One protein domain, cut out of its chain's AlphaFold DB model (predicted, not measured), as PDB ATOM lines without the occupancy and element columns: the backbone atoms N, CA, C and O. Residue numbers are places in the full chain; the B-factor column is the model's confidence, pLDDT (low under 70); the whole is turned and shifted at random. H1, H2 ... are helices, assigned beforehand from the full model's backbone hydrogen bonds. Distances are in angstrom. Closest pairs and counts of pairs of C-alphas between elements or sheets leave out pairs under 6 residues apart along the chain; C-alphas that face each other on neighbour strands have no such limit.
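AT A GLANCE: This is residues 267 to 364 and 371 to 448 of the 1130 residues of the protein "Zn(2)-C6 fungal-type domain-containing protein" of Exophiala aquamarina CBS 119918 (UniProt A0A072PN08). Two long helices, H6 and H8, run side by side in opposite ways through the middle of a rounded ball, and H9 packs on both to make a small up-and-down bundle. H4 crosses H6 near its last residues with H5 running beside H4 farther out, H3 packs on H8, and the long link of residues 274 to 297 loops on the side of H8 away from H6. The short helices H1 and H7 lie toward the first residues of H8. The printed part has 176 residues with nine named helices, H1 to H9 in order along the chain, and no named strand, and its class is all helix. It is compact, with a radius of gyration of the C-alphas of 15.2 A and spans of 39 by 37 by 34 A.

IN THESE COORDINATES: Start at Gln 267 and find C-alpha 270 at (132.468, 104.411, 112.307), where H1 begins; it runs over residues 270 to 273. After a long link, look for H2 at residues 298 to 301. Then H3 takes residues 311 to 320, 14.3 A from first to last C-alpha. H4, residues 325 to 338, is 19.6 A long, and H5, residues 348 to 361, is 19.9 A long. Beyond the cut, find C-alpha 375 at (117.539, 100.266, 132.849); from there H6 runs 24.7 A to residue 391. H7 holds residues 394 to 400, 10.2 A long. H8, the longest with 18 residues, runs 25.8 A from residue 406 to residue 423. H9, residues 432 to 443, spans 16.0 A and ends at C-alpha 443, at (136.522, 106.916, 128.686).

HOW THE PARTS SIT: Begin at H8, the hub, which touches H1, H2, H3, H6 and H9. H6, H8 and H9 form a bundle, up and down, each running against the one before it in the chain. H6 and H8 touch at a shallow tilt of 17 degrees, opposite ways; their closest C-alphas, of Ala 379 and Val 417, are 4.7 A apart. H9 touches H6 at 29 degrees, a shallow tilt, the same way, with the C-alphas of Gly 376 and Thr 434 closest at 4.7 A. H8 and H9 are a helical hairpin at 37 degrees, only just steep; H8 touches H9 with residues 414 to 421 alone, and the closest C-alphas, of Leu 421 and Thr 434, are 6.6 A apart. H3 touches H8 at a shallow tilt of 26 degrees, opposite ways, with the C-alphas of Leu 318 and Gln 416 closest at 6.3 A. H1 touches H8 at residues 407 to 411 alone, closest between the C-alphas of Phe 270 and Ala 407, 4.5 A. H2 and H8 only just touch, with 3 pairs of C-alphas within 8 A, those of Leu 301 and Val 418 closest at 6.7 A. Now look at residues 384 to 391 of H6: H4 touches these alone, at a steep tilt of 67 degrees, only just short of about perpendicular, with the C-alphas of Trp 335 and Gly 388 closest at 4.2 A. H5 is close but not clearly touching H4, at a shallow tilt of 11 degrees, opposite ways; the closest C-alphas, of Ser 325 and Trp 359, are 7.3 A apart. H7 is close but not clearly touching H4, with the C-alphas of Gln 327 and Trp 400 closest at 6.5 A. Every O i to N i+4 pair is within hydrogen-bond range in H3, H4, H5, H8 and H9, against 11 of 13 in H6 and 2 of 3 in H7; H1 and H2 are too short for such a pair.

THE WHOLE: The two C-alphas farthest apart, of Cys 288 and Thr 349, are 41.8 A apart. Residues 365 to 370 are not printed, and C-alphas 364 and 371 are 13.2 A apart across this cut. The long link is H1 to H2. The mean pLDDT of the printed part is 81.1; look for values under 70 in 37 residues, among them 267 to 281, 295 to 300, 302 to 306 and 445 to 448.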
ATOM      1  N   GLN A 267     135.550  99.860 105.153       48.47
ATOM      2  CA  GLN A 267     134.856  98.843 105.957       48.47
ATOM      3  C   GLN A 267     135.001  99.064 107.474       48.47
ATOM      4  O   GLN A 267     134.292  98.429 108.253       48.47
ATOM      5  N   GLN A 268     135.889  99.955 107.921       56.88
ATOM      6  CA  GLN A 268     136.099 100.276 109.331       56.88
ATOM      7  C   GLN A 268     135.668 101.703 109.711       56.88
ATOM      8  O   GLN A 268     135.899 102.112 110.848       56.88
ATOM      9  N   SER A 269     135.024 102.464 108.816       65.62
ATOM     10  CA  SER A 269     134.557 103.821 109.135       65.62
ATOM     11  C   SER A 269     133.340 103.807 110.068       65.62
ATOM     12  O   SER A 269     132.239 103.414 109.681       65.62
ATOM     13  N   PHE A 270     133.530 104.285 111.300       65.88
ATOM     14  CA  PHE A 270     132.468 104.411 112.307       65.88
ATOM     15  C   PHE A 270     131.476 105.525 111.940       65.88
ATOM     16  O   PHE A 270     130.286 105.383 112.192       65.88
ATOM     17  N   GLN A 271     131.939 106.583 111.264       60.72
ATOM     18  CA  GLN A 271     131.103 107.696 110.791       60.72
ATOM     19  C   GLN A 271     130.013 107.258 109.810       60.72
ATOM     20  O   GLN A 271     128.922 107.810 109.824       60.72
ATOM     21  N   LYS A 272     130.317 106.283 108.941       64.56
ATOM     22  CA  LYS A 272     129.409 105.812 107.883       64.56
ATOM     23  C   LYS A 272     128.322 104.865 108.402       64.56
ATOM     24  O   LYS A 272     127.292 104.696 107.759       64.56
ATOM     25  N   GLU A 273     128.576 104.226 109.541       64.50
ATOM     26  CA  GLU A 273     127.640 103.328 110.227       64.50
ATOM     27  C   GLU A 273     126.822 104.045 111.319       64.50
ATOM     28  O   GLU A 273     125.893 103.464 111.878       64.50
ATOM     29  N   ALA A 274     127.159 105.306 111.597       59.50
ATOM     30  CA  ALA A 274     126.469 106.214 112.500       59.50
ATOM     31  C   ALA A 274     125.645 107.260 111.731       59.50
ATOM     32  O   ALA A 274     125.797 107.422 110.519       59.50
ATOM     33  N   GLY A 275     124.814 108.031 112.438       58.78
ATOM     34  CA  GLY A 275     124.292 109.285 111.891       58.78
ATOM     35  C   GLY A 275     125.421 110.305 111.683       58.78
ATOM     36  O   GLY A 275     126.128 110.634 112.635       58.78
ATOM     37  N   LEU A 276     125.586 110.803 110.450       54.50
ATOM     38  CA  LEU A 276     126.504 111.912 110.127       54.50
ATOM     39  C   LEU A 276     125.977 113.274 110.606       54.50
ATOM     40  O   LEU A 276     126.760 114.184 110.868       54.50
ATOM     41  N   GLU A 277     124.657 113.405 110.720       56.53
ATOM     42  CA  GLU A 277     123.955 114.591 111.207       56.53
ATOM     43  C   GLU A 277     123.313 114.291 112.568       56.53
ATOM     44  O   GLU A 277     122.995 113.140 112.874       56.53
ATOM     45  N   VAL A 278     123.105 115.326 113.388       58.25
ATOM     46  CA  VAL A 278     122.354 115.211 114.646       58.25
ATOM     47  C   VAL A 278     120.861 115.187 114.304       58.25
ATOM     48  O   VAL A 278     120.343 116.207 113.848       58.25
ATOM     49  N   PRO A 279     120.138 114.070 114.505       61.56
ATOM     50  CA  PRO A 279     118.724 114.023 114.185       61.56
ATOM     51  C   PRO A 279     117.941 114.791 115.254       61.56
ATOM     52  O   PRO A 279     118.086 114.542 116.450       61.56
ATOM     53  N   CYS A 280     117.042 115.686 114.836       60.19
ATOM     54  CA  CYS A 280     116.200 116.458 115.760       60.19
ATOM     55  C   CYS A 280     115.234 115.580 116.589       60.19
ATOM     56  O   CYS A 280     114.552 116.074 117.485       60.19
ATOM     57  N   PHE A 281     115.130 114.287 116.268       66.94
ATOM     58  CA  PHE A 281     114.407 113.277 117.031       66.94
ATOM     59  C   PHE A 281     114.882 111.864 116.683       66.94
ATOM     60  O   PHE A 281     115.234 111.591 115.538       66.94
ATOM     61  N   TYR A 282     114.807 110.953 117.654       76.12
ATOM     62  CA  TYR A 282     115.105 109.533 117.469       76.12
ATOM     63  C   TYR A 282     113.800 108.727 117.379       76.12
ATOM     64  O   TYR A 282     112.962 108.770 118.286       76.12
ATOM     65  N   ASP A 283     113.615 108.000 116.279       77.81
ATOM     66  CA  ASP A 283     112.442 107.169 115.998       77.81
ATOM     67  C   ASP A 283     112.897 105.775 115.509       77.81
ATOM     68  O   ASP A 283     113.078 105.550 114.309       77.81
ATOM     69  N   PRO A 284     113.123 104.813 116.427       72.81
ATOM     70  CA  PRO A 284     113.667 103.497 116.085       72.81
ATOM     71  C   PRO A 284     112.780 102.669 115.140       72.81
ATOM     72  O   PRO A 284     113.282 101.785 114.442       72.81
ATOM     73  N   ASP A 285     111.475 102.940 115.103       73.31
ATOM     74  CA  ASP A 285     110.507 102.204 114.284       73.31
ATOM     75  C   ASP A 285     110.147 102.954 112.982       73.31
ATOM     76  O   ASP A 285     109.446 102.400 112.129       73.31
ATOM     77  N   SER A 286     110.686 104.167 112.775       79.31
ATOM     78  CA  SER A 286     110.520 104.980 111.559       79.31
ATOM     79  C   SER A 286     110.806 104.197 110.279       79.31
ATOM     80  O   SER A 286     111.627 103.283 110.276       79.31
ATOM     81  N   SER A 287     110.224 104.571 109.140       75.44
ATOM     82  CA  SER A 287     110.637 104.011 107.840       75.44
ATOM     83  C   SER A 287     111.922 104.644 107.286       75.44
ATOM     84  O   SER A 287     112.575 104.044 106.433       75.44
ATOM     85  N   CYS A 288     112.304 105.831 107.770       74.75
ATOM     86  CA  CYS A 288     113.485 106.560 107.313       74.75
ATOM     87  C   CYS A 288     114.778 106.042 107.982       74.75
ATOM     88  O   CYS A 288     114.850 106.047 109.211       74.75
ATOM     89  N   PRO A 289     115.830 105.666 107.222       68.25
ATOM     90  CA  PRO A 289     117.108 105.238 107.794       68.25
ATOM     91  C   PRO A 289     117.795 106.293 108.668       68.25
ATOM     92  O   PRO A 289     118.343 105.935 109.702       68.25
ATOM     93  N   CYS A 290     117.740 107.579 108.294       68.44
ATOM     94  CA  CYS A 290     118.344 108.661 109.083       68.44
ATOM     95  C   CYS A 290     117.673 108.779 110.460       68.44
ATOM     96  O   CYS A 290     118.334 108.725 111.492       68.44
ATOM     97  N   CYS A 291     116.338 108.811 110.483       72.94
ATOM     98  CA  CYS A 291     115.559 109.012 111.705       72.94
ATOM     99  C   CYS A 291     115.546 107.769 112.643       72.94
ATOM    100  O   CYS A 291     115.013 107.855 113.749       72.94
ATOM    101  N   ARG A 292     116.201 106.655 112.249       73.12
ATOM    102  CA  ARG A 292     116.505 105.463 113.077       73.12
ATOM    103  C   ARG A 292     117.896 105.448 113.731       73.12
ATOM    104  O   ARG A 292     118.144 104.575 114.562       73.12
ATOM    105  N   LEU A 293     118.825 106.306 113.311       69.31
ATOM    106  CA  LEU A 293     120.212 106.296 113.791       69.31
ATOM    107  C   LEU A 293     120.395 107.304 114.929       69.31
ATOM    108  O   LEU A 293     119.755 108.352 114.935       69.31
ATOM    109  N   MET A 294     121.293 107.011 115.871       71.38
ATOM    110  CA  MET A 294     121.882 108.050 116.719       71.38
ATOM    111  C   MET A 294     123.217 108.522 116.112       71.38
ATOM    112  O   MET A 294     123.860 107.788 115.349       71.38
ATOM    113  N   PRO A 295     123.686 109.731 116.458       68.12
ATOM    114  CA  PRO A 295     125.074 110.111 116.255       68.12
ATOM    115  C   PRO A 295     125.981 109.280 117.169       68.12
ATOM    116  O   PRO A 295     125.747 109.188 118.381       68.12
ATOM    117  N   PHE A 296     127.067 108.737 116.611       69.00
ATOM    118  CA  PHE A 296     128.116 108.020 117.353       69.00
ATOM    119  C   PHE A 296     129.063 109.014 118.050       69.00
ATOM    120  O   PHE A 296     130.268 109.107 117.789       69.00
ATOM    121  N   ALA A 297     128.452 109.828 118.901       67.69
ATOM    122  CA  ALA A 297     129.011 110.985 119.565       67.69
ATOM    123  C   ALA A 297     128.641 110.946 121.053       67.69
ATOM    124  O   ALA A 297     127.559 110.496 121.440       67.69
ATOM    125  N   LYS A 298     129.527 111.481 121.890       69.50
ATOM    126  CA  LYS A 298     129.258 111.728 123.314       69.50
ATOM    127  C   LYS A 298     128.290 112.908 123.464       69.50
ATOM    128  O   LYS A 298     127.526 112.944 124.430       69.50
ATOM    129  N   SER A 299     128.234 113.806 122.472       65.56
ATOM    130  CA  SER A 299     127.272 114.914 122.400       65.56
ATOM    131  C   SER A 299     125.811 114.501 122.468       65.56
ATOM    132  O   SER A 299     125.013 115.237 123.050       65.56
ATOM    133  N   THR A 300     125.477 113.313 121.968       69.94
ATOM    134  CA  THR A 300     124.120 112.755 121.952       69.94
ATOM    135  C   THR A 300     123.477 112.723 123.349       69.94
ATOM    136  O   THR A 300     122.266 112.867 123.468       69.94
ATOM    137  N   LEU A 301     124.271 112.629 124.426       71.12
ATOM    138  CA  LEU A 301     123.795 112.622 125.820       71.12
ATOM    139  C   LEU A 301     123.476 114.012 126.414       71.12
ATOM    140  O   LEU A 301     122.973 114.077 127.534       71.12
ATOM    141  N   LEU A 302     123.762 115.112 125.705       69.25
ATOM    142  CA  LEU A 302     123.412 116.488 126.113       69.25
ATOM    143  C   LEU A 302     122.490 117.210 125.114       69.25
ATOM    144  O   LEU A 302     122.148 118.369 125.333       69.25
ATOM    145  N   GLN A 303     122.099 116.556 124.017       65.81
ATOM    146  CA  GLN A 303     121.323 117.163 122.925       65.81
ATOM    147  C   GLN A 303     119.794 117.088 123.118       65.81
ATOM    148  O   GLN A 303     119.064 117.538 122.242       65.81
ATOM    149  N   ASP A 304     119.323 116.538 124.247       62.34
ATOM    150  CA  ASP A 304     117.900 116.366 124.616       62.34
ATOM    151  C   ASP A 304     117.039 115.785 123.473       62.34
ATOM    152  O   ASP A 304     115.957 116.271 123.135       62.34
ATOM    153  N   ILE A 305     117.574 114.748 122.812       68.38
ATOM    154  CA  ILE A 305     116.998 114.195 121.584       68.38
ATOM    155  C   ILE A 305     115.659 113.528 121.895       68.38
ATOM    156  O   ILE A 305     115.586 112.486 122.550       68.38
ATOM    157  N   SER A 306     114.585 114.114 121.366       68.62
ATOM    158  CA  SER A 306     113.226 113.623 121.577       68.62
ATOM    159  C   SER A 306     113.047 112.219 120.988       68.62
ATOM    160  O   SER A 306     113.041 112.035 119.768       68.62
ATOM    161  N   VAL A 307     112.878 111.218 121.856       75.94
ATOM    162  CA  VAL A 307     112.506 109.855 121.456       75.94
ATOM    163  C   VAL A 307     111.004 109.830 121.169       75.94
ATOM    164  O   VAL A 307     110.193 109.889 122.092       75.94
ATOM    165  N   LYS A 308     110.613 109.740 119.891       73.25
ATOM    166  CA  LYS A 308     109.189 109.776 119.486       73.25
ATOM    167  C   LYS A 308     108.445 108.450 119.692       73.25
ATOM    168  O   LYS A 308     107.215 108.419 119.650       73.25
ATOM    169  N   THR A 309     109.174 107.371 119.962       74.25
ATOM    170  CA  THR A 309     108.626 106.041 120.252       74.25
ATOM    171  C   THR A 309     108.202 105.897 121.719       74.25
ATOM    172  O   THR A 309     108.892 106.342 122.634       74.25
ATOM    173  N   SER A 310     107.075 105.218 121.971       79.88
ATOM    174  CA  SER A 310     106.581 105.000 123.342       79.88
ATOM    175  C   SER A 310     107.590 104.229 124.220       79.88
ATOM    176  O   SER A 310     108.213 103.283 123.730       79.88
ATOM    177  N   PRO A 311     107.707 104.509 125.538       77.94
ATOM    178  CA  PRO A 311     108.699 103.850 126.401       77.94
ATOM    179  C   PRO A 311     108.599 102.318 126.479       77.94
ATOM    180  O   PRO A 311     109.576 101.659 126.823       77.94
ATOM    181  N   LYS A 312     107.439 101.725 126.157       78.69
ATOM    182  CA  LYS A 312     107.289 100.262 126.038       78.69
ATOM    183  C   LYS A 312     107.982  99.732 124.782       78.69
ATOM    184  O   LYS A 312     108.774  98.802 124.869       78.69
ATOM    185  N   LEU A 313     107.717 100.364 123.641       81.25
ATOM    186  CA  LEU A 313     108.268  99.987 122.340       81.25
ATOM    187  C   LEU A 313     109.773 100.311 122.246       81.25
ATOM    188  O   LEU A 313     110.534  99.520 121.706       81.25
ATOM    189  N   ALA A 314     110.245 101.379 122.902       80.25
ATOM    190  CA  ALA A 314     111.675 101.678 123.017       80.25
ATOM    191  C   ALA A 314     112.442 100.631 123.862       80.25
ATOM    192  O   ALA A 314     113.581 100.287 123.548       80.25
ATOM    193  N   ARG A 315     111.809 100.057 124.898       82.00
ATOM    194  CA  ARG A 315     112.360  98.901 125.639       82.00
ATOM    195  C   ARG A 315     112.330  97.615 124.815       82.00
ATOM    196  O   ARG A 315     113.238  96.802 124.941       82.00
ATOM    197  N   GLU A 316     111.328  97.438 123.957       82.31
ATOM    198  CA  GLU A 316     111.319  96.340 122.988       82.31
ATOM    199  C   GLU A 316     112.456  96.500 121.964       82.31
ATOM    200  O   GLU A 316     113.161  95.537 121.685       82.31
ATOM    201  N   HIS A 317     112.721  97.717 121.476       83.88
ATOM    202  CA  HIS A 317     113.860  98.005 120.601       83.88
ATOM    203  C   HIS A 317     115.210  97.666 121.255       83.88
ATOM    204  O   HIS A 317     116.042  97.017 120.619       83.88
ATOM    205  N   LEU A 318     115.401  98.032 122.532       85.88
ATOM    206  CA  LEU A 318     116.565  97.605 123.318       85.88
ATOM    207  C   LEU A 318     116.663  96.076 123.434       85.88
ATOM    208  O   LEU A 318     117.770  95.553 123.469       85.88
ATOM    209  N   HIS A 319     115.544  95.347 123.479       83.81
ATOM    210  CA  HIS A 319     115.542  93.877 123.511       83.81
ATOM    211  C   HIS A 319     115.881  93.252 122.151       83.81
ATOM    212  O   HIS A 319     116.636  92.285 122.091       83.81
ATOM    213  N   ARG A 320     115.406  93.840 121.042       84.50
ATOM    214  CA  ARG A 320     115.727  93.405 119.665       84.50
ATOM    215  C   ARG A 320     117.229  93.494 119.328       84.50
ATOM    216  O   ARG A 320     117.666  92.839 118.386       84.50
ATOM    217  N   HIS A 321     118.000  94.293 120.071       85.88
ATOM    218  CA  HIS A 321     119.427  94.557 119.828       85.88
ATOM    219  C   HIS A 321     120.397  93.825 120.772       85.88
ATOM    220  O   HIS A 321     121.612  94.023 120.673       85.88
ATOM    221  N   VAL A 322     119.893  92.953 121.652       88.38
ATOM    222  CA  VAL A 322     120.730  92.154 122.559       88.38
ATOM    223  C   VAL A 322     121.571  91.154 121.738       88.38
ATOM    224  O   VAL A 322     121.002  90.397 120.947       88.38
ATOM    225  N   PRO A 323     122.912  91.097 121.901       91.25
ATOM    226  CA  PRO A 323     123.737  90.069 121.264       91.25
ATOM    227  C   PRO A 323     123.314  88.669 121.716       91.25
ATOM    228  O   PRO A 323     122.964  88.489 122.879       91.25
ATOM    229  N   SER A 324     123.407  87.653 120.851       90.56
ATOM    230  CA  SER A 324     123.120  86.269 121.272       90.56
ATOM    231  C   SER A 324     123.995  85.849 122.466       90.56
ATOM    232  O   SER A 324     125.104  86.355 122.619       90.56
ATOM    233  N   SER A 325     123.529  84.923 123.313       89.69
ATOM    234  CA  SER A 325     124.238  84.548 124.554       89.69
ATOM    235  C   SER A 325     125.715  84.177 124.322       89.69
ATOM    236  O   SER A 325     126.593  84.654 125.039       89.69
ATOM    237  N   SER A 326     126.021  83.460 123.236       90.12
ATOM    238  CA  SER A 326     127.397  83.161 122.812       90.12
ATOM    239  C   SER A 326     128.216  84.416 122.481       90.12
ATOM    240  O   SER A 326     129.327  84.578 122.983       90.12
ATOM    241  N   GLN A 327     127.672  85.342 121.690       92.25
ATOM    242  CA  GLN A 327     128.307  86.632 121.385       92.25
ATOM    243  C   GLN A 327     128.462  87.509 122.638       92.25
ATOM    244  O   GLN A 327     129.476  88.187 122.795       92.25
ATOM    245  N   SER A 328     127.490  87.471 123.550       93.19
ATOM    246  CA  SER A 328     127.518  88.161 124.841       93.19
ATOM    247  C   SER A 328     128.662  87.649 125.724       93.19
ATOM    248  O   SER A 328     129.403  88.457 126.283       93.19
ATOM    249  N   ASN A 329     128.864  86.327 125.785       92.31
ATOM    250  CA  ASN A 329     129.988  85.689 126.482       92.31
ATOM    251  C   ASN A 329     131.343  86.078 125.863       92.31
ATOM    252  O   ASN A 329     132.255  86.477 126.589       92.31
ATOM    253  N   VAL A 330     131.463  86.056 124.529       91.50
ATOM    254  CA  VAL A 330     132.680  86.485 123.810       91.50
ATOM    255  C   VAL A 330     133.024  87.944 124.125       91.50
ATOM    256  O   VAL A 330     134.157  88.242 124.510       91.50
ATOM    257  N   LEU A 331     132.058  88.861 123.996       93.00
ATOM    258  CA  LEU A 331     132.265  90.288 124.265       93.00
ATOM    259  C   LEU A 331     132.609  90.539 125.741       93.00
ATOM    260  O   LEU A 331     133.489  91.349 126.029       93.00
ATOM    261  N   PHE A 332     131.990  89.809 126.672       92.56
ATOM    262  CA  PHE A 332     132.289  89.916 128.100       92.56
ATOM    263  C   PHE A 332     133.703  89.395 128.437       92.56
ATOM    264  O   PHE A 332     134.437  90.069 129.159       92.56
ATOM    265  N   ARG A 333     134.167  88.295 127.819       89.44
ATOM    266  CA  ARG A 333     135.578  87.849 127.900       89.44
ATOM    267  C   ARG A 333     136.561  88.860 127.294       89.44
ATOM    268  O   ARG A 333     137.668  89.027 127.811       89.44
ATOM    269  N   CYS A 334     136.174  89.562 126.228       89.44
ATOM    270  CA  CYS A 334     136.993  90.627 125.639       89.44
ATOM    271  C   CYS A 334     137.065  91.863 126.552       89.44
ATOM    272  O   CYS A 334     138.148  92.418 126.725       89.44
ATOM    273  N   TRP A 335     135.965  92.239 127.215       91.88
ATOM    274  CA  TRP A 335     135.964  93.290 128.239       91.88
ATOM    275  C   TRP A 335     136.850  92.920 129.438       91.88
ATOM    276  O   TRP A 335     137.730  93.702 129.798       91.88
ATOM    277  N   LEU A 336     136.692  91.712 129.997       87.88
ATOM    278  CA  LEU A 336     137.519  91.209 131.105       87.88
ATOM    279  C   LEU A 336     139.017  91.226 130.766       87.88
ATOM    280  O   LEU A 336     139.829  91.614 131.597       87.88
ATOM    281  N   SER A 337     139.388  90.827 129.546       84.75
ATOM    282  CA  SER A 337     140.796  90.649 129.165       84.75
ATOM    283  C   SER A 337     141.480  91.879 128.564       84.75
ATOM    284  O   SER A 337     142.708  91.943 128.591       84.75
ATOM    285  N   GLY A 338     140.722  92.829 128.005       85.44
ATOM    286  CA  GLY A 338     141.264  93.976 127.265       85.44
ATOM    287  C   GLY A 338     140.795  95.358 127.734       85.44
ATOM    288  O   GLY A 338     141.425  96.350 127.368       85.44
ATOM    289  N   VAL A 339     139.738  95.449 128.553       88.75
ATOM    290  CA  VAL A 339     139.163  96.732 129.004       88.75
ATOM    291  C   VAL A 339     139.243  96.906 130.516       88.75
ATOM    292  O   VAL A 339     139.805  97.896 130.981       88.75
ATOM    293  N   HIS A 340     138.720  95.949 131.287       87.75
ATOM    294  CA  HIS A 340     138.726  95.978 132.756       87.75
ATOM    295  C   HIS A 340     140.121  96.248 133.365       87.75
ATOM    296  O   HIS A 340     140.202  97.101 134.248       87.75
ATOM    297  N   PRO A 341     141.238  95.692 132.846       85.00
ATOM    298  CA  PRO A 341     142.585  95.996 133.343       85.00
ATOM    299  C   PRO A 341     143.014  97.469 133.198       85.00
ATOM    300  O   PRO A 341     143.911  97.937 133.902       85.00
ATOM    301  N   LEU A 342     142.408  98.211 132.265       85.88
ATOM    302  CA  LEU A 342     142.685  99.631 132.018       85.88
ATOM    303  C   LEU A 342     141.661 100.544 132.708       85.88
ATOM    304  O   LEU A 342     142.033 101.647 133.124       85.88
ATOM    305  N   LEU A 343     140.417 100.063 132.833       86.12
ATOM    306  CA  LEU A 343     139.238 100.723 133.402       86.12
ATOM    307  C   LEU A 343     138.597  99.858 134.519       86.12
ATOM    308  O   LEU A 343     137.466  99.384 134.354       86.12
ATOM    309  N   PRO A 344     139.272  99.639 135.667       84.81
ATOM    310  CA  PRO A 344     138.811  98.738 136.731       84.81
ATOM    311  C   PRO A 344     137.720  99.373 137.619       84.81
ATOM    312  O   PRO A 344     137.796  99.348 138.844       84.81
ATOM    313  N   VAL A 345     136.693  99.983 137.020       85.94
ATOM    314  CA  VAL A 345     135.615 100.670 137.762       85.94
ATOM    315  C   VAL A 345     134.554  99.709 138.326       85.94
ATOM    316  O   VAL A 345     133.834 100.073 139.253       85.94
ATOM    317  N   LEU A 346     134.494  98.468 137.826       87.06
ATOM    318  CA  LEU A 346     133.549  97.410 138.228       87.06
ATOM    319  C   LEU A 346     134.284  96.197 138.832       87.06
ATOM    320  O   LEU A 346     135.443  95.954 138.487       87.06
ATOM    321  N   ILE A 347     133.609  95.394 139.665       83.75
ATOM    322  CA  ILE A 347     134.138  94.104 140.148       83.75
ATOM    323  C   ILE A 347     133.696  92.973 139.194       83.75
ATOM    324  O   ILE A 347     132.496  92.832 138.946       83.75
ATOM    325  N   PRO A 348     134.608  92.128 138.669       84.12
ATOM    326  CA  PRO A 348     134.251  91.063 137.723       84.12
ATOM    327  C   PRO A 348     133.196  90.065 138.228       84.12
ATOM    328  O   PRO A 348     132.354  89.626 137.449       84.12
ATOM    329  N   THR A 349     133.213  89.722 139.521       82.75
ATOM    330  CA  THR A 349     132.269  88.773 140.144       82.75
ATOM    331  C   THR A 349     130.842  89.310 140.214       82.75
ATOM    332  O   THR A 349     129.891  88.563 140.000       82.75
ATOM    333  N   GLU A 350     130.666  90.603 140.477       83.56
ATOM    334  CA  GLU A 350     129.350  91.250 140.540       83.56
ATOM    335  C   GLU A 350     128.726  91.364 139.149       83.56
ATOM    336  O   GLU A 350     127.550  91.054 138.958       83.56
ATOM    337  N   ILE A 351     129.538  91.740 138.158       88.62
ATOM    338  CA  ILE A 351     129.103  91.857 136.765       88.62
ATOM    339  C   ILE A 351     128.815  90.483 136.147       88.62
ATOM    340  O   ILE A 351     127.887  90.365 135.353       88.62
ATOM    341  N   GLN A 352     129.528  89.425 136.542       89.44
ATOM    342  CA  GLN A 352     129.202  88.061 136.112       89.44
ATOM    343  C   GLN A 352     127.867  87.584 136.708       89.44
ATOM    344  O   GLN A 352     127.016  87.122 135.952       89.44
ATOM    345  N   LYS A 353     127.605  87.825 138.003       88.44
ATOM    346  CA  LYS A 353     126.283  87.572 138.614       88.44
ATOM    347  C   LYS A 353     125.166  88.388 137.941       88.44
ATOM    348  O   LYS A 353     124.055  87.891 137.763       88.44
ATOM    349  N   MET A 354     125.448  89.631 137.537       88.50
ATOM    350  CA  MET A 354     124.519  90.477 136.774       88.50
ATOM    351  C   MET A 354     124.248  89.912 135.368       88.50
ATOM    352  O   MET A 354     123.098  89.900 134.931       88.50
ATOM    353  N   HIS A 355     125.278  89.405 134.685       89.94
ATOM    354  CA  HIS A 355     125.194  88.783 133.359       89.94
ATOM    355  C   HIS A 355     124.409  87.460 133.392       89.94
ATOM    356  O   HIS A 355     123.486  87.284 132.595       89.94
ATOM    357  N   GLU A 356     124.664  86.583 134.368       88.44
ATOM    358  CA  GLU A 356     123.874  85.360 134.588       88.44
ATOM    359  C   GLU A 356     122.403  85.679 134.897       88.44
ATOM    360  O   GLU A 356     121.487  85.083 134.320       88.44
ATOM    361  N   LYS A 357     122.153  86.663 135.771       87.44
ATOM    362  CA  LYS A 357     120.794  87.122 136.091       87.44
ATOM    363  C   LYS A 357     120.084  87.685 134.857       87.44
ATOM    364  O   LYS A 357     118.910  87.398 134.647       87.44
ATOM    365  N   PHE A 358     120.794  88.439 134.019       86.81
ATOM    366  CA  PHE A 358     120.259  88.950 132.762       86.81
ATOM    367  C   PHE A 358     119.869  87.807 131.811       86.81
ATOM    368  O   PHE A 358     118.767  87.824 131.264       86.81
ATOM    369  N   TRP A 359     120.717  86.790 131.640       85.44
ATOM    370  CA  TRP A 359     120.418  85.681 130.728       85.44
ATOM    371  C   TRP A 359     119.351  84.719 131.246       85.44
ATOM    372  O   TRP A 359     118.524  84.276 130.457       85.44
ATOM    373  N   SER A 360     119.291  84.462 132.553       83.38
ATOM    374  CA  SER A 360     118.207  83.661 133.149       83.38
ATOM    375  C   SER A 360     116.840  84.356 133.094       83.38
ATOM    376  O   SER A 360     115.819  83.677 133.010       83.38
ATOM    377  N   GLN A 361     116.798  85.693 133.074       77.19
ATOM    378  CA  GLN A 361     115.568  86.461 132.834       77.19
ATOM    379  C   GLN A 361     115.167  86.532 131.351       77.19
ATOM    380  O   GLN A 361     113.992  86.724 131.052       77.19
ATOM    381  N   ASN A 362     116.113  86.355 130.422       73.75
ATOM    382  CA  ASN A 362     115.876  86.390 128.972       73.75
ATOM    383  C   ASN A 362     115.900  84.991 128.318       73.75
ATOM    384  O   ASN A 362     116.094  84.879 127.106       73.75
ATOM    385  N   ASP A 363     115.689  83.920 129.093       70.69
ATOM    386  CA  ASP A 363     115.515  82.569 128.545       70.69
ATOM    387  C   ASP A 363     114.286  82.554 127.604       70.69
ATOM    388  O   ASP A 363     113.199  82.979 128.010       70.69
ATOM    389  N   PRO A 364     114.401  82.068 126.351       61.97
ATOM    390  CA  PRO A 364     113.279  82.043 125.410       61.97
ATOM    391  C   PRO A 364     112.048  81.262 125.909       61.97
ATOM    392  O   PRO A 364     110.946  81.521 125.410       61.97
ATOM    393  N   GLY A 371     109.986  93.447 130.732       58.09
ATOM    394  CA  GLY A 371     111.097  94.189 130.119       58.09
ATOM    395  C   GLY A 371     112.339  94.230 131.017       58.09
ATOM    396  O   GLY A 371     112.303  93.729 132.136       58.09
ATOM    397  N   PHE A 372     113.417  94.892 130.572       63.66
ATOM    398  CA  PHE A 372     114.572  95.198 131.432       63.66
ATOM    399  C   PHE A 372     114.104  95.733 132.800       63.66
ATOM    400  O   PHE A 372     113.564  96.839 132.880       63.66
ATOM    401  N   ALA A 373     114.286  94.933 133.856       64.25
ATOM    402  CA  ALA A 373     113.776  95.241 135.193       64.25
ATOM    403  C   ALA A 373     114.496  96.442 135.832       64.25
ATOM    404  O   ALA A 373     113.910  97.162 136.635       64.25
ATOM    405  N   ASP A 374     115.748  96.672 135.429       81.81
ATOM    406  CA  ASP A 374     116.515  97.886 135.690       81.81
ATOM    407  C   ASP A 374     117.184  98.363 134.388       81.81
ATOM    408  O   ASP A 374     117.916  97.615 133.732       81.81
ATOM    409  N   LEU A 375     116.938  99.623 134.021       87.38
ATOM    410  CA  LEU A 375     117.539 100.266 132.849       87.38
ATOM    411  C   LEU A 375     118.992 100.703 133.099       87.38
ATOM    412  O   LEU A 375     119.759 100.805 132.144       87.38
ATOM    413  N   GLY A 376     119.400 100.901 134.358       88.12
ATOM    414  CA  GLY A 376     120.789 101.188 134.722       88.12
ATOM    415  C   GLY A 376     121.704  99.991 134.487       88.12
ATOM    416  O   GLY A 376     122.727 100.116 133.815       88.12
ATOM    417  N   SER A 377     121.288  98.812 134.949       89.00
ATOM    418  CA  SER A 377     121.930  97.536 134.617       89.00
ATOM    419  C   SER A 377     121.943  97.291 133.102       89.00
ATOM    420  O   SER A 377     122.969  96.887 132.564       89.00
ATOM    421  N   ALA A 378     120.853  97.599 132.384       89.69
ATOM    422  CA  ALA A 378     120.806  97.474 130.922       89.69
ATOM    423  C   ALA A 378     121.848  98.362 130.215       89.69
ATOM    424  O   ALA A 378     122.602  97.874 129.372       89.69
ATOM    425  N   ALA A 379     121.933  99.645 130.590       93.12
ATOM    426  CA  ALA A 379     122.932 100.577 130.065       93.12
ATOM    427  C   ALA A 379     124.365 100.095 130.344       93.12
ATOM    428  O   ALA A 379     125.230 100.186 129.472       93.12
ATOM    429  N   LEU A 380     124.608  99.532 131.533       94.50
ATOM    430  CA  LEU A 380     125.914  99.000 131.916       94.50
ATOM    431  C   LEU A 380     126.294  97.747 131.114       94.50
ATOM    432  O   LEU A 380     127.416  97.677 130.615       94.50
ATOM    433  N   MET A 381     125.367  96.804 130.916       93.56
ATOM    434  CA  MET A 381     125.597  95.623 130.070       93.56
ATOM    435  C   MET A 381     125.910  96.013 128.621       93.56
ATOM    436  O   MET A 381     126.874  95.505 128.044       93.56
ATOM    437  N   TYR A 382     125.175  96.977 128.056       94.38
ATOM    438  CA  TYR A 382     125.486  97.513 126.731       94.38
ATOM    439  C   TYR A 382     126.851  98.215 126.682       94.38
ATOM    440  O   TYR A 382     127.576  98.040 125.702       94.38
ATOM    441  N   ALA A 383     127.260  98.928 127.738       94.31
ATOM    442  CA  ALA A 383     128.571  99.577 127.805       94.31
ATOM    443  C   ALA A 383     129.718  98.551 127.884       94.31
ATOM    444  O   ALA A 383     130.749  98.727 127.235       94.31
ATOM    445  N   ILE A 384     129.518  97.445 128.609       95.25
ATOM    446  CA  ILE A 384     130.445  96.304 128.673       95.25
ATOM    447  C   ILE A 384     130.584  95.632 127.299       95.25
ATOM    448  O   ILE A 384     131.704  95.382 126.851       95.25
ATOM    449  N   TRP A 385     129.476  95.373 126.596       94.62
ATOM    450  CA  TRP A 385     129.508  94.781 125.252       94.62
ATOM    451  C   TRP A 385     130.130  95.719 124.212       94.62
ATOM    452  O   TRP A 385     130.947  95.273 123.402       94.62
ATOM    453  N   TYR A 386     129.798  97.014 124.263       92.06
ATOM    454  CA  TYR A 386     130.414  98.053 123.439       92.06
ATOM    455  C   TYR A 386     131.936  98.046 123.614       92.06
ATOM    456  O   TYR A 386     132.674  97.871 122.642       92.06
ATOM    457  N   ALA A 387     132.406  98.120 124.858       91.12
ATOM    458  CA  ALA A 387     133.823  98.087 125.185       91.12
ATOM    459  C   ALA A 387     134.504  96.778 124.739       91.12
ATOM    460  O   ALA A 387     135.571  96.806 124.128       91.12
ATOM    461  N   GLY A 388     133.861  95.630 124.973       91.38
ATOM    462  CA  GLY A 388     134.346  94.321 124.536       91.38
ATOM    463  C   GLY A 388     134.555  94.223 123.021       91.38
ATOM    464  O   GLY A 388     135.508  93.582 122.580       91.38
ATOM    465  N   SER A 389     133.735  94.916 122.218       89.94
ATOM    466  CA  SER A 389     133.873  94.943 120.750       89.94
ATOM    467  C   SER A 389     135.162  95.628 120.267       89.94
ATOM    468  O   SER A 389     135.661  95.307 119.185       89.94
ATOM    469  N   LEU A 390     135.735  96.517 121.088       84.88
ATOM    470  CA  LEU A 390     136.986  97.232 120.814       84.88
ATOM    471  C   LEU A 390     138.235  96.415 121.194       84.88
ATOM    472  O   LEU A 390     139.295  96.631 120.616       84.88
ATOM    473  N   SER A 391     138.120  95.445 122.109       87.00
ATOM    474  CA  SER A 391     139.212  94.521 122.488       87.00
ATOM    475  C   SER A 391     139.198  93.179 121.739       87.00
ATOM    476  O   SER A 391     140.073  92.340 121.967       87.00
ATOM    477  N   LEU A 392     138.219  92.957 120.858       85.69
ATOM    478  CA  LEU A 392     138.101  91.745 120.042       85.69
ATOM    479  C   LEU A 392     139.007  91.832 118.800       85.69
ATOM    480  O   LEU A 392     138.857  92.739 117.969       85.69
ATOM    481  N   SER A 393     139.921  90.867 118.649       81.25
ATOM    482  CA  SER A 393     140.807  90.771 117.476       81.25
ATOM    483  C   SER A 393     140.015  90.668 116.167       81.25
ATOM    484  O   SER A 393     138.916  90.113 116.136       81.25
ATOM    485  N   LEU A 394     140.577  91.167 115.058       78.19
ATOM    486  CA  LEU A 394     139.914  91.131 113.742       78.19
ATOM    487  C   LEU A 394     139.536  89.696 113.321       78.19
ATOM    488  O   LEU A 394     138.471  89.449 112.758       78.19
ATOM    489  N   GLU A 395     140.389  88.730 113.656       79.19
ATOM    490  CA  GLU A 395     140.179  87.316 113.345       79.19
ATOM    491  C   GLU A 395     139.104  86.650 114.222       79.19
ATOM    492  O   GLU A 395     138.414  85.741 113.757       79.19
ATOM    493  N   GLY A 396     138.939  87.102 115.471       84.50
ATOM    494  CA  GLY A 396     137.807  86.730 116.322       84.50
ATOM    495  C   GLY A 396     136.506  87.391 115.858       84.50
ATOM    496  O   GLY A 396     135.466  86.737 115.801       84.50
ATOM    497  N   PHE A 397     136.567  88.660 115.444       85.88
ATOM    498  CA  PHE A 397     135.418  89.401 114.923       85.88
ATOM    499  C   PHE A 397     134.787  88.687 113.722       85.88
ATOM    500  O   PHE A 397     133.596  88.380 113.744       85.88
ATOM    501  N   ASN A 398     135.601  88.320 112.727       84.81
ATOM    502  CA  ASN A 398     135.148  87.612 111.524       84.81
ATOM    503  C   ASN A 398     134.504  86.241 111.817       84.81
ATOM    504  O   ASN A 398     133.729  85.746 110.999       84.81
ATOM    505  N   ARG A 399     134.807  85.624 112.971       87.94
ATOM    506  CA  ARG A 399     134.197  84.363 113.425       87.94
ATOM    507  C   ARG A 399     132.843  84.584 114.105       87.94
ATOM    508  O   ARG A 399     131.902  83.849 113.821       87.94
ATOM    509  N   TRP A 400     132.760  85.540 115.030       89.75
ATOM    510  CA  TRP A 400     131.591  85.718 115.905       89.75
ATOM    511  C   TRP A 400     130.541  86.689 115.358       89.75
ATOM    512  O   TRP A 400     129.376  86.618 115.750       89.75
ATOM    513  N   PHE A 401     130.934  87.562 114.430       90.19
ATOM    514  CA  PHE A 401     130.081  88.564 113.793       90.19
ATOM    515  C   PHE A 401     130.253  88.556 112.256       90.19
ATOM    516  O   PHE A 401     130.577  89.590 111.663       90.19
ATOM    517  N   PRO A 402     130.068  87.398 111.584       87.88
ATOM    518  CA  PRO A 402     130.268  87.277 110.139       87.88
ATOM    519  C   PRO A 402     129.318  88.198 109.359       87.88
ATOM    520  O   PRO A 402     128.143  88.329 109.697       87.88
ATOM    521  N   GLY A 403     129.828  88.839 108.304       83.19
ATOM    522  CA  GLY A 403     129.058  89.780 107.478       83.19
ATOM    523  C   GLY A 403     128.781  91.145 108.128       83.19
ATOM    524  O   GLY A 403     128.080  91.966 107.539       83.19
ATOM    525  N   MET A 404     129.326  91.411 109.317       85.06
ATOM    526  CA  MET A 404     129.292  92.715 109.983       85.06
ATOM    527  C   MET A 404     130.707  93.310 110.060       85.06
ATOM    528  O   MET A 404     131.699  92.603 109.906       85.06
ATOM    529  N   THR A 405     130.807  94.616 110.306       82.88
ATOM    530  CA  THR A 405     132.075  95.324 110.540       82.88
ATOM    531  C   THR A 405     132.194  95.733 112.010       82.88
ATOM    532  O   THR A 405     131.173  95.897 112.688       82.88
ATOM    533  N   ARG A 406     133.424  95.940 112.516       81.56
ATOM    534  CA  ARG A 406     133.638  96.436 113.894       81.56
ATOM    535  C   ARG A 406     132.888  97.749 114.116       81.56
ATOM    536  O   ARG A 406     132.103  97.833 115.051       81.56
ATOM    537  N   ALA A 407     133.039  98.693 113.184       77.94
ATOM    538  CA  ALA A 407     132.304  99.957 113.142       77.94
ATOM    539  C   ALA A 407     130.792  99.784 113.375       77.94
ATOM    540  O   ALA A 407     130.244 100.356 114.316       77.94
ATOM    541  N   LYS A 408     130.134  98.930 112.579       80.94
ATOM    542  CA  LYS A 408     128.686  98.677 112.642       80.94
ATOM    543  C   LYS A 408     128.236  98.057 113.966       80.94
ATOM    544  O   LYS A 408     127.183  98.429 114.479       80.94
ATOM    545  N   LEU A 409     129.004  97.117 114.526       86.69
ATOM    546  CA  LEU A 409     128.679  96.523 115.830       86.69
ATOM    547  C   LEU A 409     128.836  97.550 116.955       86.69
ATOM    548  O   LEU A 409     127.930  97.725 117.768       86.69
ATOM    549  N   SER A 410     129.981  98.230 116.992       85.75
ATOM    550  CA  SER A 410     130.313  99.198 118.030       85.75
ATOM    551  C   SER A 410     129.345 100.389 118.025       85.75
ATOM    552  O   SER A 410     128.879 100.767 119.095       85.75
ATOM    553  N   ALA A 411     128.965 100.918 116.855       80.81
ATOM    554  CA  ALA A 411     127.957 101.979 116.742       80.81
ATOM    555  C   ALA A 411     126.593 101.536 117.302       80.81
ATOM    556  O   ALA A 411     126.065 102.156 118.219       80.81
ATOM    557  N   ARG A 412     126.072 100.382 116.862       85.62
ATOM    558  CA  ARG A 412     124.790  99.840 117.358       85.62
ATOM    559  C   ARG A 412     124.756  99.641 118.875       85.62
ATOM    560  O   ARG A 412     123.729  99.912 119.497       85.62
ATOM    561  N   LEU A 413     125.854  99.152 119.460       89.44
ATOM    562  CA  LEU A 413     125.968  98.937 120.906       89.44
ATOM    563  C   LEU A 413     126.061 100.265 121.672       89.44
ATOM    564  O   LEU A 413     125.362 100.419 122.668       89.44
ATOM    565  N   HIS A 414     126.854 101.224 121.185       87.69
ATOM    566  CA  HIS A 414     126.911 102.598 121.702       87.69
ATOM    567  C   HIS A 414     125.514 103.233 121.742       87.69
ATOM    568  O   HIS A 414     125.085 103.722 122.788       87.69
ATOM    569  N   ASP A 415     124.763 103.132 120.648       85.69
ATOM    570  CA  ASP A 415     123.416 103.693 120.536       85.69
ATOM    571  C   ASP A 415     122.442 103.068 121.544       85.69
ATOM    572  O   ASP A 415     121.587 103.768 122.088       85.69
ATOM    573  N   GLN A 416     122.604 101.779 121.880       88.62
ATOM    574  CA  GLN A 416     121.796 101.140 122.924       88.62
ATOM    575  C   GLN A 416     122.196 101.595 124.339       88.62
ATOM    576  O   GLN A 416     121.315 101.721 125.190       88.62
ATOM    577  N   VAL A 417     123.476 101.912 124.606       91.12
ATOM    578  CA  VAL A 417     123.879 102.571 125.871       91.12
ATOM    579  C   VAL A 417     123.207 103.935 125.986       91.12
ATOM    580  O   VAL A 417     122.592 104.237 127.007       91.12
ATOM    581  N   VAL A 418     123.296 104.748 124.930       87.75
ATOM    582  CA  VAL A 418     122.723 106.098 124.894       87.75
ATOM    583  C   VAL A 418     121.203 106.050 125.062       87.75
ATOM    584  O   VAL A 418     120.661 106.799 125.877       87.75
ATOM    585  N   LEU A 419     120.513 105.140 124.368       86.94
ATOM    586  CA  LEU A 419     119.068 104.935 124.495       86.94
ATOM    587  C   LEU A 419     118.672 104.465 125.906       86.94
ATOM    588  O   LEU A 419     117.717 104.990 126.478       86.94
ATOM    589  N   ALA A 420     119.407 103.520 126.502       89.81
ATOM    590  CA  ALA A 420     119.135 103.040 127.858       89.81
ATOM    591  C   ALA A 420     119.352 104.133 128.925       89.81
ATOM    592  O   ALA A 420     118.526 104.271 129.830       89.81
ATOM    593  N   LEU A 421     120.400 104.957 128.789       89.31
ATOM    594  CA  LEU A 421     120.645 106.109 129.667       89.31
ATOM    595  C   LEU A 421     119.510 107.141 129.576       89.31
ATOM    596  O   LEU A 421     118.970 107.523 130.617       89.31
ATOM    597  N   HIS A 422     119.080 107.526 128.367       85.62
ATOM    598  CA  HIS A 422     117.933 108.427 128.180       85.62
ATOM    599  C   HIS A 422     116.646 107.855 128.798       85.62
ATOM    600  O   HIS A 422     115.990 108.533 129.587       85.62
ATOM    601  N   LEU A 423     116.314 106.587 128.521       85.69
ATOM    602  CA  LEU A 423     115.110 105.929 129.052       85.69
ATOM    603  C   LEU A 423     115.120 105.737 130.581       85.69
ATOM    604  O   LEU A 423     114.063 105.479 131.158       85.69
ATOM    605  N   SER A 424     116.285 105.841 131.231       87.44
ATOM    606  CA  SER A 424     116.424 105.810 132.695       87.44
ATOM    607  C   SER A 424     116.298 107.186 133.372       87.44
ATOM    608  O   SER A 424     116.290 107.254 134.600       87.44
ATOM    609  N   GLU A 425     116.205 108.278 132.599       85.06
ATOM    610  CA  GLU A 425     116.322 109.661 133.092       85.06
ATOM    611  C   GLU A 425     117.601 109.871 133.938       85.06
ATOM    612  O   GLU A 425     117.560 110.476 135.012       85.06
ATOM    613  N   PHE A 426     118.749 109.344 133.483       86.38
ATOM    614  CA  PHE A 426     119.971 109.195 134.299       86.38
ATOM    615  C   PHE A 426     120.500 110.492 134.942       86.38
ATOM    616  O   PHE A 426     121.137 110.442 135.993       86.38
ATOM    617  N   SER A 427     120.235 111.647 134.328       83.88
ATOM    618  CA  SER A 427     120.604 112.980 134.826       83.88
ATOM    619  C   SER A 427     119.761 113.444 136.021       83.88
ATOM    620  O   SER A 427     120.169 114.348 136.748       83.88
ATOM    621  N   ARG A 428     118.594 112.823 136.233       84.44
ATOM    622  CA  ARG A 428     117.662 113.067 137.346       84.44
ATOM    623  C   ARG A 428     117.711 111.935 138.375       84.44
ATOM    624  O   ARG A 428     117.694 112.203 139.572       84.44
ATOM    625  N   ASN A 429     117.814 110.690 137.906       84.50
ATOM    626  CA  ASN A 429     117.767 109.464 138.706       84.50
ATOM    627  C   ASN A 429     119.101 108.692 138.626       84.50
ATOM    628  O   ASN A 429     119.146 107.531 138.215       84.50
ATOM    629  N   SER A 430     120.213 109.341 138.979       88.56
ATOM    630  CA  SER A 430     121.555 108.768 138.818       88.56
ATOM    631  C   SER A 430     121.830 107.604 139.783       88.56
ATOM    632  O   SER A 430     121.981 107.800 140.990       88.56
ATOM    633  N   THR A 431     121.970 106.396 139.239       92.38
ATOM    634  CA  THR A 431     122.458 105.198 139.947       92.38
ATOM    635  C   THR A 431     123.956 104.982 139.713       92.38
ATOM    636  O   THR A 431     124.528 105.512 138.755       92.38
ATOM    637  N   LEU A 432     124.603 104.146 140.537       92.31
ATOM    638  CA  LEU A 432     126.006 103.764 140.322       92.31
ATOM    639  C   LEU A 432     126.208 103.029 138.985       92.31
ATOM    640  O   LEU A 432     127.224 103.246 138.333       92.31
ATOM    641  N   HIS A 433     125.230 102.238 138.527       93.06
ATOM    642  CA  HIS A 433     125.294 101.558 137.229       93.06
ATOM    643  C   HIS A 433     125.166 102.531 136.048       93.06
ATOM    644  O   HIS A 433     125.973 102.464 135.123       93.06
ATOM    645  N   THR A 434     124.226 103.484 136.093       93.69
ATOM    646  CA  THR A 434     124.109 104.522 135.048       93.69
ATOM    647  C   THR A 434     125.329 105.444 135.019       93.69
ATOM    648  O   THR A 434     125.807 105.781 133.940       93.69
ATOM    649  N   LEU A 435     125.872 105.820 136.186       94.62
ATOM    650  CA  LEU A 435     127.086 106.636 136.262       94.62
ATOM    651  C   LEU A 435     128.304 105.862 135.741       94.62
ATOM    652  O   LEU A 435     129.080 106.415 134.969       94.62
ATOM    653  N   ALA A 436     128.449 104.580 136.089       94.75
ATOM    654  CA  ALA A 436     129.514 103.734 135.557       94.75
ATOM    655  C   ALA A 436     129.404 103.543 134.035       94.75
ATOM    656  O   ALA A 436     130.416 103.636 133.348       94.75
ATOM    657  N   ALA A 437     128.199 103.344 133.491       94.25
ATOM    658  CA  ALA A 437     127.976 103.245 132.048       94.25
ATOM    659  C   ALA A 437     128.331 104.557 131.320       94.25
ATOM    660  O   ALA A 437     129.027 104.528 130.303       94.25
ATOM    661  N   PHE A 438     127.919 105.705 131.871       91.81
ATOM    662  CA  PHE A 438     128.245 107.030 131.331       91.81
ATOM    663  C   PHE A 438     129.748 107.353 131.429       91.81
ATOM    664  O   PHE A 438     130.326 107.911 130.498       91.81
ATOM    665  N   ILE A 439     130.414 106.939 132.509       92.06
ATOM    666  CA  ILE A 439     131.873 107.043 132.631       92.06
ATOM    667  C   ILE A 439     132.559 106.146 131.591       92.06
ATOM    668  O   ILE A 439     133.382 106.645 130.835       92.06
ATOM    669  N   ILE A 440     132.180 104.867 131.473       91.31
ATOM    670  CA  ILE A 440     132.775 103.927 130.504       91.31
ATOM    671  C   ILE A 440     132.651 104.457 129.068       91.31
ATOM    672  O   ILE A 440     133.655 104.502 128.360       91.31
ATOM    673  N   ILE A 441     131.469 104.911 128.634       87.12
ATOM    674  CA  ILE A 441     131.298 105.446 127.271       87.12
ATOM    675  C   ILE A 441     132.097 106.746 127.053       87.12
ATOM    676  O   ILE A 441     132.598 106.977 125.954       87.12
ATOM    677  N   CYS A 442     132.312 107.555 128.099       84.69
ATOM    678  CA  CYS A 442     133.167 108.745 128.029       84.69
ATOM    679  C   CYS A 442     134.672 108.434 128.031       84.69
ATOM    680  O   CYS A 442     135.424 109.168 127.387       84.69
ATOM    681  N   SER A 443     135.114 107.349 128.667       85.00
ATOM    682  CA  SER A 443     136.522 106.916 128.686       85.00
ATOM    683  C   SER A 443     136.948 106.151 127.430       85.00
ATOM    684  O   SER A 443     138.140 106.063 127.131       85.00
ATOM    685  N   LEU A 444     135.994 105.586 126.690       82.31
ATOM    686  CA  LEU A 444     136.257 104.880 125.438       82.31
ATOM    687  C   LEU A 444     136.368 105.850 124.246       82.31
ATOM    688  O   LEU A 444     135.849 106.972 124.296       82.31
ATOM    689  N   PRO A 445     137.017 105.441 123.143       68.69
ATOM    690  CA  PRO A 445     136.965 106.186 121.891       68.69
ATOM    691  C   PRO A 445     135.526 106.306 121.357       68.69
ATOM    692  O   PRO A 445     134.732 105.378 121.483       68.69
ATOM    693  N   ALA A 446     135.227 107.442 120.731       66.44
ATOM    694  CA  ALA A 446     134.041 107.734 119.920       66.44
ATOM    695  C   ALA A 446     134.467 108.777 118.861       66.44
ATOM    696  O   ALA A 446     135.675 108.999 118.692       66.44
ATOM    697  N   SER A 447     133.526 109.442 118.183       62.06
ATOM    698  CA  SER A 447     133.843 110.629 117.368       62.06
ATOM    699  C   SER A 447     134.618 111.697 118.169       62.06
ATOM    700  O   SER A 447     134.528 111.753 119.401       62.06
ATOM    701  N   GLU A 448     135.416 112.537 117.499       55.94
ATOM    702  CA  GLU A 448     136.058 113.675 118.162       55.94
ATOM    703  C   GLU A 448     135.022 114.759 118.471       55.94
ATOM    704  O   GLU A 448     134.453 115.395 117.581       55.94
TER     705      GLU A 448